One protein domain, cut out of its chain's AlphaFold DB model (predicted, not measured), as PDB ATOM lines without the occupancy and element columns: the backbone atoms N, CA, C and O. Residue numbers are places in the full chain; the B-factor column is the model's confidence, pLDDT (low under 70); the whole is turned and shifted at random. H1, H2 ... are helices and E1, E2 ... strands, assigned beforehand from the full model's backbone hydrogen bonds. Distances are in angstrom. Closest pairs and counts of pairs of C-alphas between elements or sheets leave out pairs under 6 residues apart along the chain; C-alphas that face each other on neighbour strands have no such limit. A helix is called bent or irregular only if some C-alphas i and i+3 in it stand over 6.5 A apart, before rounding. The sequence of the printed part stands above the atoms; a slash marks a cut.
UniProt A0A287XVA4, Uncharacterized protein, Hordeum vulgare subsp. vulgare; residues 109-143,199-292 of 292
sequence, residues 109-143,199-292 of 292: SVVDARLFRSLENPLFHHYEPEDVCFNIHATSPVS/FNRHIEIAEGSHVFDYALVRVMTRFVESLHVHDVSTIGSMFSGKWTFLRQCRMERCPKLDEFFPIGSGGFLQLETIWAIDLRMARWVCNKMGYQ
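AT A GLANCE: This is residues 109 to 143 and 199 to 292 of the 292 residues of an uncharacterized protein of Hordeum vulgare subsp. vulgare (UniProt A0A287XVA4). The chain is wound in stacked turns, a short solenoid: five strands, E1, E2, E3, E4 and E6, lie side by side as one parallel wall, and H1, H2, H3 and the short strands E5 and E7 follow one another along the opposite wall. The strand wall is evenly paired, while the opposite wall is a mixture of helices, short strands and unnamed loops. The printed part has 129 residues with three named helices and seven named strands, in the order H1 E1 E2 H2 E3 H3 E4 E5 E6 E7; the larger sheet runs E1 E2 E3 E4 E6, and E5 and E7 make a second parallel sheet. The class is mixed, helices and strands, with under half of the residues, 61, in named elements. The whole is compact, with a radius of gyration of the C-alphas of 14.1 A and spans of 43 by 39 by 23 A.

HOW THE PARTS SIT: Begin at residues 109 to 110, which pair, parallel, with residues 137 to 138 of E1, the edge strand of residues 132 to 138. Between them lies H1, residues 113 to 126, which only grazes the sheet. Beside E1 comes E2, residues 201 to 205, parallel at 7 degrees; look for N 138 and O 204, 2.8 A apart. H2, residues 214 to 223, touches H1, with the C-alphas of Arg 117 and Ala 215 closest at 5.3 A, the same way at a steep tilt of 51 degrees. H2 only grazes the sheet, with its residues 220 to 223. Next is E3, residues 226 to 230, parallel to E2 at 6 degrees, with N 205 and O 228 at 2.8 A. H3, residues 236 to 239, touches H2, the closest C-alphas being those of Val 217 and Met 238 at 6.0 A, and is not on the sheet. E4, residues 248 to 252, is parallel to E3 at 4 degrees, with N 229 and O 250 at 2.8 A. E2, H2, E3 and E3, H3, E4 are strand-helix-strand units, parallel neighbour strands with a helix between, and both crossovers are right-handed. E5, residues 259 to 261, comes nearest to H3 at the C-alphas of Phe 239 and Phe 261, 5.4 A apart. The other edge strand is E6, residues 273 to 277, parallel to E4 at 2 degrees, with N 251 and O 275 at 2.8 A. E7, residues 284 to 286, is parallel to E5 at 9 degrees, with N 260 and O 284 at 3.0 A. In H2 every O i to N i+4 pair is within hydrogen-bond range; H1 has 3 of 10, beside 7 of 11 O i to N i+3 pairs, and H3 is too short for an i+4 pair.

IN THESE COORDINATES: Find C-alpha 113 at (161.644, 201.171, 157.107); from there H1 runs 22.8 A to His 126. H1 is irregular, but only just, with C-alphas 118 and 121 6.7 A apart; H3 is irregular too, with C-alphas 236 and 239 7.8 A apart. E1 starts at C-alpha 132, (149.394, 202.466, 141.467), and is 18.8 A long. H2 measures 14.2 A, E2 13.6 A, E3 and E4 13.4 A each, and E6 13.5 A. E7 ends at C-alpha 286, (176.450, 208.723, 139.109).

THE WHOLE: The two C-alphas farthest apart are those of Val 142 and Gln 292, at 46.9 A. Residues 144 to 198 are not printed, and C-alphas 143 and 199 stand 24.2 A apart across this cut, in the link from E1 to E2. Of the links printed whole, E5 to E6 is long, with 11 residues. The mean pLDDT of the printed part is 80.3; look for values under 70 at residues 141 to 143, 208 to 213, 234 to 238, 284 and 286 to 292, the last being the chain's last residue.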
ATOM      1  N   SER A 109     152.983 205.886 156.538       87.88
ATOM      2  CA  SER A 109     153.899 206.628 157.403       87.88
ATOM      3  C   SER A 109     154.499 205.649 158.399       87.88
ATOM      4  O   SER A 109     153.844 205.234 159.351       87.88
ATOM      5  N   VAL A 110     155.728 205.218 158.145       87.88
ATOM      6  CA  VAL A 110     156.358 204.129 158.887       87.88
ATOM      7  C   VAL A 110     157.551 204.638 159.673       87.88
ATOM      8  O   VAL A 110     158.403 205.352 159.153       87.88
ATOM      9  N   VAL A 111     157.611 204.252 160.940       86.44
ATOM     10  CA  VAL A 111     158.782 204.502 161.784       86.44
ATOM     11  C   VAL A 111     159.915 203.524 161.453       86.44
ATOM     12  O   VAL A 111     161.089 203.877 161.449       86.44
ATOM     13  N   ASP A 112     159.562 202.276 161.140       80.62
ATOM     14  CA  ASP A 112     160.509 201.231 160.764       80.62
ATOM     15  C   ASP A 112     160.460 200.980 159.253       80.62
ATOM     16  O   ASP A 112     159.495 200.419 158.725       80.62
ATOM     17  N   ALA A 113     161.530 201.358 158.551       77.56
ATOM     18  CA  ALA A 113     161.644 201.171 157.107       77.56
ATOM     19  C   ALA A 113     161.665 199.690 156.670       77.56
ATOM     20  O   ALA A 113     161.484 199.383 155.491       77.56
ATOM     21  N   ARG A 114     161.826 198.727 157.586       79.56
ATOM     22  CA  ARG A 114     161.692 197.300 157.246       79.56
ATOM     23  C   ARG A 114     160.259 196.932 156.870       79.56
ATOM     24  O   ARG A 114     160.071 195.967 156.133       79.56
ATOM     25  N   LEU A 115     159.263 197.721 157.283       87.38
ATOM     26  CA  LEU A 115     157.865 197.499 156.912       87.38
ATOM     27  C   LEU A 115     157.617 197.685 155.404       87.38
ATOM     28  O   LEU A 115     156.654 197.141 154.873       87.38
ATOM     29  N   PHE A 116     158.515 198.352 154.669       83.25
ATOM     30  CA  PHE A 116     158.426 198.429 153.205       83.25
ATOM     31  C   PHE A 116     158.525 197.062 152.522       83.25
ATOM     32  O   PHE A 116     157.978 196.894 151.434       83.25
ATOM     33  N   ARG A 117     159.159 196.063 153.157       86.56
ATOM     34  CA  ARG A 117     159.182 194.678 152.650       86.56
ATOM     35  C   ARG A 117     157.767 194.140 152.454       86.56
ATOM     36  O   ARG A 117     157.484 193.427 151.499       86.56
ATOM     37  N   SER A 118     156.854 194.550 153.327       90.94
ATOM     38  CA  SER A 118     155.447 194.193 153.242       90.94
ATOM     39  C   SER A 118     154.708 194.879 152.098       90.94
ATOM     40  O   SER A 118     153.586 194.494 151.807       90.94
ATOM     41  N   LEU A 119     155.287 195.872 151.429       89.12
ATOM     42  CA  LEU A 119     154.657 196.517 150.276       89.12
ATOM     43  C   LEU A 119     155.061 195.865 148.952       89.12
ATOM     44  O   LEU A 119     154.347 196.011 147.968       89.12
ATOM     45  N   GLU A 120     156.159 195.111 148.918       89.00
ATOM     46  CA  GLU A 120     156.677 194.519 147.683       89.00
ATOM     47  C   GLU A 120     155.661 193.574 147.025       89.00
ATOM     48  O   GLU A 120     155.207 193.817 145.911       89.00
ATOM     49  N   ASN A 121     155.235 192.521 147.720       89.12
ATOM     50  CA  ASN A 121     154.315 191.546 147.138       89.12
ATOM     51  C   ASN A 121     152.995 192.157 146.625       89.12
ATOM     52  O   ASN A 121     152.677 191.914 145.460       89.12
ATOM     53  N   PRO A 122     152.240 192.963 147.399       88.00
ATOM     54  CA  PRO A 122     150.989 193.523 146.900       88.00
ATOM     55  C   PRO A 122     151.202 194.456 145.703       88.00
ATOM     56  O   PRO A 122     150.367 194.449 144.806       88.00
ATOM     57  N   LEU A 123     152.320 195.192 145.636       89.62
ATOM     58  CA  LEU A 123     152.634 196.058 144.494       89.62
ATOM     59  C   LEU A 123     152.970 195.270 143.221       89.62
ATOM     60  O   LEU A 123     152.537 195.657 142.143       89.62
ATOM     61  N   PHE A 124     153.729 194.175 143.326       88.88
ATOM     62  CA  PHE A 124     154.237 193.438 142.160       88.88
ATOM     63  C   PHE A 124     153.272 192.383 141.586       88.88
ATOM     64  O   PHE A 124     153.486 191.953 140.457       88.88
ATOM     65  N   HIS A 125     152.259 191.927 142.335       84.62
ATOM     66  CA  HIS A 125     151.414 190.803 141.891       84.62
ATOM     67  C   HIS A 125     150.205 191.208 141.045       84.62
ATOM     68  O   HIS A 125     149.838 190.476 140.130       84.62
ATOM     69  N   HIS A 126     149.564 192.340 141.349       82.12
ATOM     70  CA  HIS A 126     148.250 192.677 140.774       82.12
ATOM     71  C   HIS A 126     148.236 193.947 139.923       82.12
ATOM     72  O   HIS A 126     147.217 194.232 139.281       82.12
ATOM     73  N   TYR A 127     149.327 194.717 139.936       87.44
ATOM     74  CA  TYR A 127     149.341 196.084 139.428       87.44
ATOM     75  C   TYR A 127     150.552 196.353 138.546       87.44
ATOM     76  O   TYR A 127     151.687 196.024 138.895       87.44
ATOM     77  N   GLU A 128     150.298 197.029 137.431       89.94
ATOM     78  CA  GLU A 128     151.352 197.706 136.687       89.94
ATOM     79  C   GLU A 128     151.687 199.054 137.349       89.94
ATOM     80  O   GLU A 128     150.874 199.597 138.102       89.94
ATOM     81  N   PRO A 129     152.874 199.636 137.108       88.44
ATOM     82  CA  PRO A 129     153.260 200.912 137.712       88.44
ATOM     83  C   PRO A 129     152.247 202.048 137.517       88.44
ATOM     84  O   PRO A 129     152.077 202.884 138.406       88.44
ATOM     85  N   GLU A 130     151.552 202.074 136.381       88.12
ATOM     86  CA  GLU A 130     150.537 203.066 136.027       88.12
ATOM     87  C   GLU A 130     149.235 202.903 136.830       88.12
ATOM     88  O   GLU A 130     148.509 203.878 137.026       88.12
ATOM     89  N   ASP A 131     148.972 201.700 137.351       89.44
ATOM     90  CA  ASP A 131     147.783 201.370 138.141       89.44
ATOM     91  C   ASP A 131     147.891 201.822 139.608       89.44
ATOM     92  O   ASP A 131     146.893 201.785 140.340       89.44
ATOM     93  N   VAL A 132     149.088 202.220 140.054       89.88
ATOM     94  CA  VAL A 132     149.394 202.466 141.467       89.88
ATOM     95  C   VAL A 132     149.712 203.931 141.741       89.88
ATOM     96  O   VAL A 132     150.538 204.556 141.072       89.88
ATOM     97  N   CYS A 133     149.123 204.439 142.821       90.00
ATOM     98  CA  CYS A 133     149.531 205.669 143.482       90.00
ATOM     99  C   CYS A 133     150.020 205.350 144.893       90.00
ATOM    100  O   CYS A 133     149.381 204.588 145.622       90.00
ATOM    101  N   PHE A 134     151.149 205.925 145.293       88.81
ATOM    102  CA  PHE A 134     151.587 205.859 146.672       88.81
ATOM    103  C   PHE A 134     152.315 207.110 147.137       88.81
ATOM    104  O   PHE A 134     153.086 207.731 146.403       88.81
ATOM    105  N   ASN A 135     152.095 207.420 148.410       86.94
ATOM    106  CA  ASN A 135     152.856 208.406 149.152       86.94
ATOM    107  C   ASN A 135     153.360 207.742 150.437       86.94
ATOM    108  O   ASN A 135     152.569 207.437 151.338       86.94
ATOM    109  N   ILE A 136     154.660 207.442 150.479       87.56
ATOM    110  CA  ILE A 136     155.265 206.675 151.568       87.56
ATOM    111  C   ILE A 136     156.337 207.501 152.269       87.56
ATOM    112  O   ILE A 136     157.256 208.001 151.636       87.56
ATOM    113  N   HIS A 137     156.227 207.590 153.588       86.75
ATOM    114  CA  HIS A 137     157.071 208.384 154.470       86.75
ATOM    115  C   HIS A 137     157.741 207.456 155.478       86.75
ATOM    116  O   HIS A 137     157.055 206.861 156.310       86.75
ATOM    117  N   ALA A 138     159.063 207.315 155.420       86.25
ATOM    118  CA  ALA A 138     159.855 206.657 156.454       86.25
ATOM    119  C   ALA A 138     160.422 207.724 157.395       86.25
ATOM    120  O   ALA A 138     161.147 208.606 156.942       86.25
ATOM    121  N   THR A 139     160.097 207.674 158.687       80.44
ATOM    122  CA  THR A 139     160.453 208.741 159.639       80.44
ATOM    123  C   THR A 139     160.995 208.207 160.961       80.44
ATOM    124  O   THR A 139     160.740 207.070 161.340       80.44
ATOM    125  N   SER A 140     161.723 209.040 161.699       71.38
ATOM    126  CA  SER A 140     162.147 208.745 163.070       71.38
ATOM    127  C   SER A 140     160.948 208.796 164.033       71.38
ATOM    128  O   SER A 140     160.054 209.631 163.851       71.38
ATOM    129  N   PRO A 141     160.933 207.998 165.122       61.59
ATOM    130  CA  PRO A 141     159.901 208.104 166.159       61.59
ATOM    131  C   PRO A 141     159.871 209.474 166.864       61.59
ATOM    132  O   PRO A 141     158.951 209.737 167.635       61.59
ATOM    133  N   VAL A 142     160.868 210.337 166.627       49.62
ATOM    134  CA  VAL A 142     161.092 211.594 167.359       49.62
ATOM    135  C   VAL A 142     160.646 212.845 166.583       49.62
ATOM    136  O   VAL A 142     160.921 213.954 167.030       49.62
ATOM    137  N   SER A 143     159.895 212.748 165.477       44.03
ATOM    138  CA  SER A 143     159.332 213.957 164.837       44.03
ATOM    139  C   SER A 143     158.128 214.536 165.607       44.03
ATOM    140  O   SER A 143     157.020 214.682 165.103       44.03
ATOM    141  N   PHE A 199     153.618 214.158 141.482       82.00
ATOM    142  CA  PHE A 199     153.990 212.758 141.240       82.00
ATOM    143  C   PHE A 199     153.099 211.792 142.012       82.00
ATOM    144  O   PHE A 199     152.805 212.015 143.181       82.00
ATOM    145  N   ASN A 200     152.685 210.706 141.359       87.88
ATOM    146  CA  ASN A 200     151.759 209.741 141.954       87.88
ATOM    147  C   ASN A 200     152.488 208.680 142.785       87.88
ATOM    148  O   ASN A 200     151.851 207.971 143.550       87.88
ATOM    149  N   ARG A 201     153.804 208.524 142.612       91.44
ATOM    150  CA  ARG A 201     154.607 207.479 143.263       91.44
ATOM    151  C   ARG A 201     155.805 208.109 143.967       91.44
ATOM    152  O   ARG A 201     156.895 208.201 143.394       91.44
ATOM    153  N   HIS A 202     155.570 208.588 145.189       91.75
ATOM    154  CA  HIS A 202     156.543 209.315 146.004       91.75
ATOM    155  C   HIS A 202     157.000 208.521 147.235       91.75
ATOM    156  O   HIS A 202     156.185 207.905 147.927       91.75
ATOM    157  N   ILE A 203     158.306 208.568 147.511       89.75
ATOM    158  CA  ILE A 203     158.909 208.048 148.743       89.75
ATOM    159  C   ILE A 203     159.771 209.135 149.392       89.75
ATOM    160  O   ILE A 203     160.689 209.658 148.757       89.75
ATOM    161  N   GLU A 204     159.511 209.402 150.670       89.25
ATOM    162  CA  GLU A 204     160.326 210.222 151.565       89.25
ATOM    163  C   GLU A 204     161.006 209.327 152.611       89.25
ATOM    164  O   GLU A 204     160.365 208.463 153.215       89.25
ATOM    165  N   ILE A 205     162.312 209.502 152.816       86.50
ATOM    166  CA  ILE A 205     163.113 208.748 153.783       86.50
ATOM    167  C   ILE A 205     163.899 209.725 154.650       86.50
ATOM    168  O   ILE A 205     164.842 210.358 154.173       86.50
ATOM    169  N   ALA A 206     163.542 209.782 155.929       84.38
ATOM    170  CA  ALA A 206     164.187 210.607 156.939       84.38
ATOM    171  C   ALA A 206     165.073 209.783 157.904       84.38
ATOM    172  O   ALA A 206     165.130 208.548 157.841       84.38
ATOM    173  N   GLU A 207     165.760 210.480 158.817       74.62
ATOM    174  CA  GLU A 207     166.591 209.931 159.902       74.62
ATOM    175  C   GLU A 207     165.957 208.707 160.606       74.62
ATOM    176  O   GLU A 207     164.750 208.658 160.831       74.62
ATOM    177  N   GLY A 208     166.774 207.715 160.995       62.38
ATOM    178  CA  GLY A 208     166.331 206.528 161.755       62.38
ATOM    179  C   GLY A 208     166.127 205.245 160.935       62.38
ATOM    180  O   GLY A 208     165.919 204.169 161.497       62.38
ATOM    181  N   SER A 209     166.233 205.316 159.606       57.53
ATOM    182  CA  SER A 209     166.104 204.147 158.730       57.53
ATOM    183  C   SER A 209     167.421 203.364 158.614       57.53
ATOM    184  O   SER A 209     168.265 203.656 157.768       57.53
ATOM    185  N   HIS A 210     167.622 202.369 159.480       56.66
ATOM    186  CA  HIS A 210     168.919 201.683 159.598       56.66
ATOM    187  C   HIS A 210     169.042 200.338 158.871       56.66
ATOM    188  O   HIS A 210     170.108 199.733 158.919       56.66
ATOM    189  N   VAL A 211     168.013 199.853 158.169       55.50
ATOM    190  CA  VAL A 211     168.128 198.613 157.381       55.50
ATOM    191  C   VAL A 211     167.278 198.714 156.121       55.50
ATOM    192  O   VAL A 211     166.109 198.328 156.102       55.50
ATOM    193  N   PHE A 212     167.880 199.228 155.054       64.44
ATOM    194  CA  PHE A 212     167.288 199.169 153.726       64.44
ATOM    195  C   PHE A 212     167.454 197.754 153.170       64.44
ATOM    196  O   PHE A 212     168.564 197.233 153.089       64.44
ATOM    197  N   ASP A 213     166.333 197.112 152.851       68.56
ATOM    198  CA  ASP A 213     166.310 195.759 152.294       68.56
ATOM    199  C   ASP A 213     166.260 195.779 150.764       68.56
ATOM    200  O   ASP A 213     165.777 196.736 150.157       68.56
ATOM    201  N   TYR A 214     166.671 194.675 150.146       78.50
ATOM    202  CA  TYR A 214     166.554 194.435 148.710       78.50
ATOM    203  C   TYR A 214     165.123 194.655 148.186       78.50
ATOM    204  O   TYR A 214     164.939 195.224 147.110       78.50
ATOM    205  N   ALA A 215     164.108 194.294 148.977       80.88
ATOM    206  CA  ALA A 215     162.699 194.521 148.649       80.88
ATOM    207  C   ALA A 215     162.362 196.008 148.439       80.88
ATOM    208  O   ALA A 215     161.662 196.374 147.493       80.88
ATOM    209  N   LEU A 216     162.901 196.890 149.287       81.25
ATOM    210  CA  LEU A 216     162.697 198.330 149.151       81.25
ATOM    211  C   LEU A 216     163.368 198.858 147.878       81.25
ATOM    212  O   LEU A 216     162.747 199.606 147.130       81.25
ATOM    213  N   VAL A 217     164.600 198.423 147.595       84.69
ATOM    214  CA  VAL A 217     165.315 198.791 146.361       84.69
ATOM    215  C   VAL A 217     164.516 198.373 145.123       84.69
ATOM    216  O   VAL A 217     164.380 199.149 144.176       84.69
ATOM    217  N   ARG A 218     163.914 197.176 145.130       87.19
ATOM    218  CA  ARG A 218     163.041 196.710 144.043       87.19
ATOM    219  C   ARG A 218     161.813 197.592 143.846       87.19
ATOM    220  O   ARG A 218     161.525 197.970 142.712       87.19
ATOM    221  N   VAL A 219     161.108 197.941 144.924       88.62
ATOM    222  CA  VAL A 219     159.967 198.871 144.852       88.62
ATOM    223  C   VAL A 219     160.417 200.231 144.310       88.62
ATOM    224  O   VAL A 219     159.802 200.758 143.384       88.62
ATOM    225  N   MET A 220     161.529 200.765 144.822       88.88
ATOM    226  CA  MET A 220     162.070 202.060 144.411       88.88
ATOM    227  C   MET A 220     162.401 202.096 142.917       88.88
ATOM    228  O   MET A 220     161.857 202.906 142.170       88.88
ATOM    229  N   THR A 221     163.238 201.168 142.463       90.12
ATOM    230  CA  THR A 221     163.714 201.102 141.074       90.12
ATOM    231  C   THR A 221     162.596 200.838 140.058       90.12
ATOM    232  O   THR A 221     162.653 201.354 138.937       90.12
ATOM    233  N   ARG A 222     161.559 200.070 140.430       91.06
ATOM    234  CA  ARG A 222     160.457 199.701 139.525       91.06
ATOM    235  C   ARG A 222     159.306 200.698 139.499       91.06
ATOM    236  O   ARG A 222     158.665 200.772 138.458       91.06
ATOM    237  N   PHE A 223     159.029 201.427 140.579       92.38
ATOM    238  CA  PHE A 223     157.806 202.232 140.682       92.38
ATOM    239  C   PHE A 223     158.039 203.724 140.934       92.38
ATOM    240  O   PHE A 223     157.222 204.530 140.500       92.38
ATOM    241  N   VAL A 224     159.099 204.128 141.635       92.69
ATOM    242  CA  VAL A 224     159.193 205.501 142.166       92.69
ATOM    243  C   VAL A 224     159.390 206.538 141.065       92.69
ATOM    244  O   VAL A 224     160.262 206.395 140.213       92.69
ATOM    245  N   GLU A 225     158.599 207.611 141.138       93.81
ATOM    246  CA  GLU A 225     158.732 208.812 140.308       93.81
ATOM    247  C   GLU A 225     159.478 209.931 141.033       93.81
ATOM    248  O   GLU A 225     160.269 210.648 140.419       93.81
ATOM    249  N   SER A 226     159.233 210.081 142.335       92.69
ATOM    250  CA  SER A 226     159.823 211.131 143.161       92.69
ATOM    251  C   SER A 226     160.400 210.539 144.440       92.69
ATOM    252  O   SER A 226     159.685 209.902 145.211       92.69
ATOM    253  N   LEU A 227     161.693 210.751 144.661       91.50
ATOM    254  CA  LEU A 227     162.419 210.279 145.833       91.50
ATOM    255  C   LEU A 227     162.975 211.470 146.611       91.50
ATOM    256  O   LEU A 227     163.685 212.297 146.041       91.50
ATOM    257  N   HIS A 228     162.709 211.530 147.913       89.44
ATOM    258  CA  HIS A 228     163.341 212.475 148.832       89.44
ATOM    259  C   HIS A 228     164.005 211.704 149.965       89.44
ATOM    260  O   HIS A 228     163.371 210.917 150.653       89.44
ATOM    261  N   VAL A 229     165.304 211.901 150.142       87.50
ATOM    262  CA  VAL A 229     166.085 211.305 151.222       87.50
ATOM    263  C   VAL A 229     166.751 212.433 151.984       87.50
ATOM    264  O   VAL A 229     167.443 213.256 151.382       87.50
ATOM    265  N   HIS A 230     166.552 212.487 153.296       87.62
ATOM    266  CA  HIS A 230     167.196 213.497 154.114       87.62
ATOM    267  C   HIS A 230     167.571 213.009 155.509       87.62
ATOM    268  O   HIS A 230     166.952 212.105 156.055       87.62
ATOM    269  N   ASP A 231     168.614 213.606 156.088       84.88
ATOM    270  CA  ASP A 231     169.085 213.291 157.446       84.88
ATOM    271  C   ASP A 231     169.495 211.811 157.630       84.88
ATOM    272  O   ASP A 231     169.472 211.257 158.731       84.88
ATOM    273  N   VAL A 232     169.899 211.136 156.544       78.81
ATOM    274  CA  VAL A 232     170.309 209.723 156.573       78.81
ATOM    275  C   VAL A 232     171.832 209.601 156.635       78.81
ATOM    276  O   VAL A 232     172.568 210.061 155.760       78.81
ATOM    277  N   SER A 233     172.328 208.928 157.675       71.31
ATOM    278  CA  SER A 233     173.767 208.802 157.939       71.31
ATOM    279  C   SER A 233     174.443 207.605 157.267       71.31
ATOM    280  O   SER A 233     175.664 207.582 157.203       71.31
ATOM    281  N   THR A 234     173.709 206.616 156.757       64.81
ATOM    282  CA  THR A 234     174.260 205.454 156.035       64.81
ATOM    283  C   THR A 234     173.315 205.059 154.921       64.81
ATOM    284  O   THR A 234     172.173 204.706 155.206       64.81
ATOM    285  N   ILE A 235     173.782 205.100 153.673       62.72
ATOM    286  CA  ILE A 235     172.907 204.845 152.524       62.72
ATOM    287  C   ILE A 235     173.344 203.631 151.682       62.72
ATOM    288  O   ILE A 235     172.500 203.011 151.050       62.72
ATOM    289  N   GLY A 236     174.598 203.169 151.767       60.84
ATOM    290  CA  GLY A 236     175.037 201.895 151.166       60.84
ATOM    291  C   GLY A 236     174.613 201.680 149.699       60.84
ATOM    292  O   GLY A 236     174.321 202.622 148.971       60.84
ATOM    293  N   SER A 237     174.540 200.422 149.253       62.75
ATOM    294  CA  SER A 237     174.135 200.021 147.890       62.75
ATOM    295  C   SER A 237     172.647 200.251 147.563       62.75
ATOM    296  O   SER A 237     172.132 199.670 146.604       62.75
ATOM    297  N   MET A 238     171.937 201.064 148.354       68.19
ATOM    298  CA  MET A 238     170.484 201.255 148.291       68.19
ATOM    299  C   MET A 238     169.996 201.747 146.928       68.19
ATOM    300  O   MET A 238     168.890 201.415 146.515       68.19
ATOM    301  N   PHE A 239     170.815 202.517 146.214       75.94
ATOM    302  CA  PHE A 239     170.420 203.102 144.937       75.94
ATOM    303  C   PHE A 239     170.946 202.347 143.710       75.94
ATOM    304  O   PHE A 239     170.889 202.860 142.588       75.94
ATOM    305  N   SER A 240     171.458 201.130 143.913       80.56
ATOM    306  CA  SER A 240     171.835 200.236 142.817       80.56
ATOM    307  C   SER A 240     170.598 199.717 142.071       80.56
ATOM    308  O   SER A 240     169.505 199.628 142.628       80.56
ATOM    309  N   GLY A 241     170.767 199.373 140.793       85.12
ATOM    310  CA  GLY A 241     169.699 198.822 139.960       85.12
ATOM    311  C   GLY A 241     169.139 199.783 138.911       85.12
ATOM    312  O   GLY A 241     169.606 200.908 138.714       85.12
ATOM    313  N   LYS A 242     168.138 199.297 138.172       89.31
ATOM    314  CA  LYS A 242     167.579 199.976 136.999       89.31
ATOM    315  C   LYS A 242     166.334 200.786 137.367       89.31
ATOM    316  O   LYS A 242     165.238 200.241 137.465       89.31
ATOM    317  N   TRP A 243     166.505 202.091 137.510       91.62
ATOM    318  CA  TRP A 243     165.467 203.065 137.831       91.62
ATOM    319  C   TRP A 243     164.597 203.372 136.623       91.62
ATOM    320  O   TRP A 243     165.030 204.079 135.732       91.62
ATOM    321  N   THR A 244     163.379 202.843 136.572       91.56
ATOM    322  CA  THR A 244     162.559 202.891 135.346       91.56
ATOM    323  C   THR A 244     161.748 204.184 135.211       91.56
ATOM    324  O   THR A 244     161.617 204.702 134.104       91.56
ATOM    325  N   PHE A 245     161.234 204.716 136.324       93.06
ATOM    326  CA  PHE A 245     160.306 205.858 136.332       93.06
ATOM    327  C   PHE A 245     160.798 207.052 137.144       93.06
ATOM    328  O   PHE A 245     160.048 208.006 137.320       93.06
ATOM    329  N   LEU A 246     162.033 207.017 137.656       93.31
ATOM    330  CA  LEU A 246     162.540 208.093 138.500       93.31
ATOM    331  C   LEU A 246     162.621 209.384 137.686       93.31
ATOM    332  O   LEU A 246     163.372 209.453 136.714       93.31
ATOM    333  N   ARG A 247     161.865 210.397 138.110       92.88
ATOM    334  CA  ARG A 247     161.798 211.732 137.501       92.88
ATOM    335  C   ARG A 247     162.442 212.780 138.394       92.88
ATOM    336  O   ARG A 247     163.122 213.669 137.891       92.88
ATOM    337  N   GLN A 248     162.291 212.656 139.709       92.00
ATOM    338  CA  GLN A 248     162.898 213.570 140.668       92.00
ATOM    339  C   GLN A 248     163.602 212.818 141.792       92.00
ATOM    340  O   GLN A 248     163.051 211.885 142.371       92.00
ATOM    341  N   CYS A 249     164.807 213.268 142.133       90.00
ATOM    342  CA  CYS A 249     165.551 212.793 143.294       90.00
ATOM    343  C   CYS A 249     166.053 213.984 144.117       90.00
ATOM    344  O   CYS A 249     166.666 214.895 143.564       90.00
ATOM    345  N   ARG A 250     165.796 213.991 145.424       87.69
ATOM    346  CA  ARG A 250     166.248 215.018 146.369       87.69
ATOM    347  C   ARG A 250     167.010 214.361 147.510       87.69
ATOM    348  O   ARG A 250     166.481 213.468 148.158       87.69
ATOM    349  N   MET A 251     168.231 214.819 147.751       86.75
ATOM    350  CA  MET A 251     169.132 214.317 148.788       86.75
ATOM    351  C   MET A 251     169.587 215.479 149.670       86.75
ATOM    352  O   MET A 251     170.182 216.431 149.160       86.75
ATOM    353  N   GLU A 252     169.333 215.414 150.977       87.19
ATOM    354  CA  GLU A 252     169.634 216.518 151.898       87.19
ATOM    355  C   GLU A 252     170.282 216.047 153.198       87.19
ATOM    356  O   GLU A 252     169.798 215.117 153.828       87.19
ATOM    357  N   ARG A 253     171.342 216.713 153.664       86.56
ATOM    358  CA  ARG A 253     171.940 216.433 154.987       86.56
ATOM    359  C   ARG A 253     172.268 214.942 155.194       86.56
ATOM    360  O   ARG A 253     172.064 214.387 156.270       86.56
ATOM    361  N   CYS A 254     172.805 214.289 154.162       82.19
ATOM    362  CA  CYS A 254     173.276 212.900 154.213       82.19
ATOM    363  C   CYS A 254     174.818 212.868 154.284       82.19
ATOM    364  O   CYS A 254     175.487 212.714 153.259       82.19
ATOM    365  N   PRO A 255     175.430 213.041 155.474       75.88
ATOM    366  CA  PRO A 255     176.846 213.393 155.597       75.88
ATOM    367  C   PRO A 255     177.820 212.283 155.196       75.88
ATOM    368  O   PRO A 255     178.953 212.608 154.866       75.88
ATOM    369  N   LYS A 256     177.410 211.004 155.218       77.50
ATOM    370  CA  LYS A 256     178.256 209.866 154.796       77.50
ATOM    371  C   LYS A 256     177.888 209.308 153.418       77.50
ATOM    372  O   LYS A 256     178.307 208.203 153.078       77.50
ATOM    373  N   LEU A 257     177.062 210.020 152.650       76.44
ATOM    374  CA  LEU A 257     176.743 209.628 151.283       76.44
ATOM    375  C   LEU A 257     177.954 209.919 150.393       76.44
ATOM    376  O   LEU A 257     178.307 211.079 150.214       76.44
ATOM    377  N   ASP A 258     178.578 208.871 149.866       75.00
ATOM    378  CA  ASP A 258     179.712 208.978 148.939       75.00
ATOM    379  C   ASP A 258     179.251 209.022 147.474       75.00
ATOM    380  O   ASP A 258     179.680 209.861 146.679       75.00
ATOM    381  N   GLU A 259     178.309 208.144 147.134       74.88
ATOM    382  CA  GLU A 259     177.745 208.003 145.796       74.88
ATOM    383  C   GLU A 259     176.223 208.095 145.883       74.88
ATOM    384  O   GLU A 259     175.603 207.351 146.642       74.88
ATOM    385  N   PHE A 260     175.609 208.985 145.101       74.88
ATOM    386  CA  PHE A 260     174.146 209.042 144.984       74.88
ATOM    387  C   PHE A 260     173.617 207.802 144.285       74.88
ATOM    388  O   PHE A 260     172.696 207.162 144.762       74.88
ATOM    389  N   PHE A 261     174.187 207.482 143.130       82.00
ATOM    390  CA  PHE A 261     173.820 206.320 142.347       82.00
ATOM    391  C   PHE A 261     175.086 205.479 142.149       82.00
ATOM    392  O   PHE A 261     175.963 205.874 141.370       82.00
ATOM    393  N   PRO A 262     175.222 204.360 142.890       78.00
ATOM    394  CA  PRO A 262     176.435 203.559 142.878       78.00
ATOM    395  C   PRO A 262     176.599 202.785 141.570       78.00
ATOM    396  O   PRO A 262     175.683 202.726 140.746       78.00
ATOM    397  N   ILE A 263     177.756 202.150 141.381       77.38
ATOM    398  CA  ILE A 263     178.012 201.281 140.220       77.38
ATOM    399  C   ILE A 263     176.891 200.235 140.073       77.38
ATOM    400  O   ILE A 263     176.438 199.634 141.045       77.38
ATOM    401  N   GLY A 264     176.430 200.030 138.835       76.75
ATOM    402  CA  GLY A 264     175.293 199.157 138.523       76.75
ATOM    403  C   GLY A 264     173.929 199.846 138.631       76.75
ATOM    404  O   GLY A 264     172.901 199.223 138.363       76.75
ATOM    405  N   SER A 265     173.898 201.131 138.990       83.44
ATOM    406  CA  SER A 265     172.720 201.976 138.808       83.44
ATOM    407  C   SER A 265     172.564 202.413 137.346       83.44
ATOM    408  O   SER A 265     173.535 202.668 136.629       83.44
ATOM    409  N   GLY A 266     171.323 202.494 136.877       85.06
ATOM    410  CA  GLY A 266     171.026 202.935 135.518       85.06
ATOM    411  C   GLY A 266     169.536 203.119 135.285       85.06
ATOM    412  O   GLY A 266     168.747 203.122 136.220       85.06
ATOM    413  N   GLY A 267     169.134 203.245 134.020       84.44
ATOM    414  CA  GLY A 267     167.717 203.319 133.648       84.44
ATOM    415  C   GLY A 267     167.079 204.706 133.725       84.44
ATOM    416  O   GLY A 267     165.926 204.810 133.331       84.44
ATOM    417  N   PHE A 268     167.822 205.748 134.116       87.88
ATOM    418  CA  PHE A 268     167.387 207.143 134.329       87.88
ATOM    419  C   PHE A 268     166.841 207.900 133.091       87.88
ATOM    420  O   PHE A 268     167.060 209.097 132.945       87.88
ATOM    421  N   LEU A 269     166.133 207.229 132.181       87.94
ATOM    422  CA  LEU A 269     165.589 207.782 130.938       87.94
ATOM    423  C   LEU A 269     164.548 208.882 131.178       87.94
ATOM    424  O   LEU A 269     164.360 209.731 130.315       87.94
ATOM    425  N   GLN A 270     163.867 208.849 132.325       90.50
ATOM    426  CA  GLN A 270     162.828 209.813 132.696       90.50
ATOM    427  C   GLN A 270     163.308 210.850 133.718       90.50
ATOM    428  O   GLN A 270     162.516 211.678 134.154       90.50
ATOM    429  N   LEU A 271     164.579 210.808 134.125       90.69
ATOM    430  CA  LEU A 271     165.080 211.658 135.196       90.69
ATOM    431  C   LEU A 271     165.118 213.126 134.750       90.69
ATOM    432  O   LEU A 271     165.880 213.496 133.861       90.69
ATOM    433  N   GLU A 272     164.302 213.959 135.393       90.56
ATOM    434  CA  GLU A 272     164.147 215.388 135.105       90.56
ATOM    435  C   GLU A 272     165.035 216.242 136.008       90.56
ATOM    436  O   GLU A 272     165.572 217.259 135.571       90.56
ATOM    437  N   THR A 273     165.154 215.895 137.295       87.81
ATOM    438  CA  THR A 273     165.877 216.751 138.245       87.81
ATOM    439  C   THR A 273     166.499 215.980 139.405       87.81
ATOM    440  O   THR A 273     165.850 215.144 140.037       87.81
ATOM    441  N   ILE A 274     167.747 216.326 139.729       87.44
ATOM    442  CA  ILE A 274     168.436 215.921 140.958       87.44
ATOM    443  C   ILE A 274     168.689 217.167 141.809       87.44
ATOM    444  O   ILE A 274     169.211 218.162 141.311       87.44
ATOM    445  N   TRP A 275     168.349 217.085 143.092       85.00
ATOM    446  CA  TRP A 275     168.596 218.102 144.108       85.00
ATOM    447  C   TRP A 275     169.517 217.531 145.183       85.00
ATOM    448  O   TRP A 275     169.313 216.411 145.650       85.00
ATOM    449  N   ALA A 276     170.521 218.307 145.570       84.56
ATOM    450  CA  ALA A 276     171.597 217.885 146.452       84.56
ATOM    451  C   ALA A 276     171.964 219.026 147.402       84.56
ATOM    452  O   ALA A 276     172.344 220.096 146.929       84.56
ATOM    453  N   ILE A 277     171.880 218.813 148.716       82.88
ATOM    454  CA  ILE A 277     172.274 219.821 149.711       82.88
ATOM    455  C   ILE A 277     172.945 219.175 150.927       82.88
ATOM    456  O   ILE A 277     172.546 218.106 151.388       82.88
ATOM    457  N   ASP A 278     173.985 219.827 151.448       80.31
ATOM    458  CA  ASP A 278     174.718 219.415 152.654       80.31
ATOM    459  C   ASP A 278     175.294 217.985 152.615       80.31
ATOM    460  O   ASP A 278     175.320 217.261 153.613       80.31
ATOM    461  N   LEU A 279     175.809 217.579 151.452       77.44
ATOM    462  CA  LEU A 279     176.400 216.259 151.219       77.44
ATOM    463  C   LEU A 279     177.923 216.311 151.308       77.44
ATOM    464  O   LEU A 279     178.635 216.354 150.309       77.44
ATOM    465  N   ARG A 280     178.426 216.326 152.543       75.19
ATOM    466  CA  ARG A 280     179.839 216.620 152.840       75.19
ATOM    467  C   ARG A 280     180.850 215.617 152.275       75.19
ATOM    468  O   ARG A 280     182.011 215.978 152.120       75.19
ATOM    469  N   MET A 281     180.436 214.380 152.010       76.38
ATOM    470  CA  MET A 281     181.311 213.306 151.522       76.38
ATOM    471  C   MET A 281     181.001 212.861 150.089       76.38
ATOM    472  O   MET A 281     181.665 211.954 149.600       76.38
ATOM    473  N   ALA A 282     180.026 213.479 149.413       72.62
ATOM    474  CA  ALA A 282     179.595 213.020 148.097       72.62
ATOM    475  C   ALA A 282     180.669 213.305 147.042       72.62
ATOM    476  O   ALA A 282     181.005 214.459 146.776       72.62
ATOM    477  N   ARG A 283     181.189 212.242 146.425       73.38
ATOM    478  CA  ARG A 283     182.167 212.313 145.332       73.38
ATOM    479  C   ARG A 283     181.522 212.113 143.967       73.38
ATOM    480  O   ARG A 283     182.014 212.662 142.984       73.38
ATOM    481  N   TRP A 284     180.416 211.370 143.902       69.69
ATOM    482  CA  TRP A 284     179.774 211.006 142.638       69.69
ATOM    483  C   TRP A 284     178.254 211.141 142.700       69.69
ATOM    484  O   TRP A 284     177.598 210.607 143.594       69.69
ATOM    485  N   VAL A 285     177.679 211.797 141.688       70.06
ATOM    486  CA  VAL A 285     176.226 211.757 141.455       70.06
ATOM    487  C   VAL A 285     175.844 210.447 140.755       70.06
ATOM    488  O   VAL A 285     174.937 209.752 141.186       70.06
ATOM    489  N   CYS A 286     176.586 210.043 139.725       68.50
ATOM    490  CA  CYS A 286     176.450 208.723 139.109       68.50
ATOM    491  C   CYS A 286     177.843 208.131 138.912       68.50
ATOM    492  O   CYS A 286     178.648 208.716 138.182       68.50
ATOM    493  N   ASN A 287     178.134 206.984 139.527       63.19
ATOM    494  CA  ASN A 287     179.399 206.291 139.297       63.19
ATOM    495  C   ASN A 287     179.272 205.360 138.079       63.19
ATOM    496  O   ASN A 287     178.565 204.351 138.109       63.19
ATOM    497  N   LYS A 288     179.940 205.717 136.977       56.72
ATOM    498  CA  LYS A 288     179.903 204.974 135.712       56.72
ATOM    499  C   LYS A 288     181.241 204.276 135.469       56.72
ATOM    500  O   LYS A 288     182.058 204.752 134.691       56.72
ATOM    501  N   MET A 289     181.444 203.129 136.109       48.28
ATOM    502  CA  MET A 289     182.553 202.209 135.822       48.28
ATOM    503  C   MET A 289     182.000 200.779 135.768       48.28
ATOM    504  O   MET A 289     181.850 200.142 136.805       48.28
ATOM    505  N   GLY A 290     181.653 200.282 134.575       44.72
ATOM    506  CA  GLY A 290     181.276 198.871 134.412       44.72
ATOM    507  C   GLY A 290     180.348 198.530 133.248       44.72
ATOM    508  O   GLY A 290     179.298 197.951 133.483       44.72
ATOM    509  N   TYR A 291     180.736 198.858 132.015       36.03
ATOM    510  CA  TYR A 291     180.426 198.032 130.840       36.03
ATOM    511  C   TYR A 291     181.639 198.126 129.904       36.03
ATOM    512  O   TYR A 291     181.820 199.141 129.229       36.03
ATOM    513  N   GLN A 292     182.507 197.113 129.958       32.62
ATOM    514  CA  GLN A 292     183.271 196.670 128.791       32.62
ATOM    515  C   GLN A 292     182.490 195.523 128.160       32.62
ATOM    516  O   GLN A 292     181.934 194.720 128.945       32.62
TER     517      GLN A 292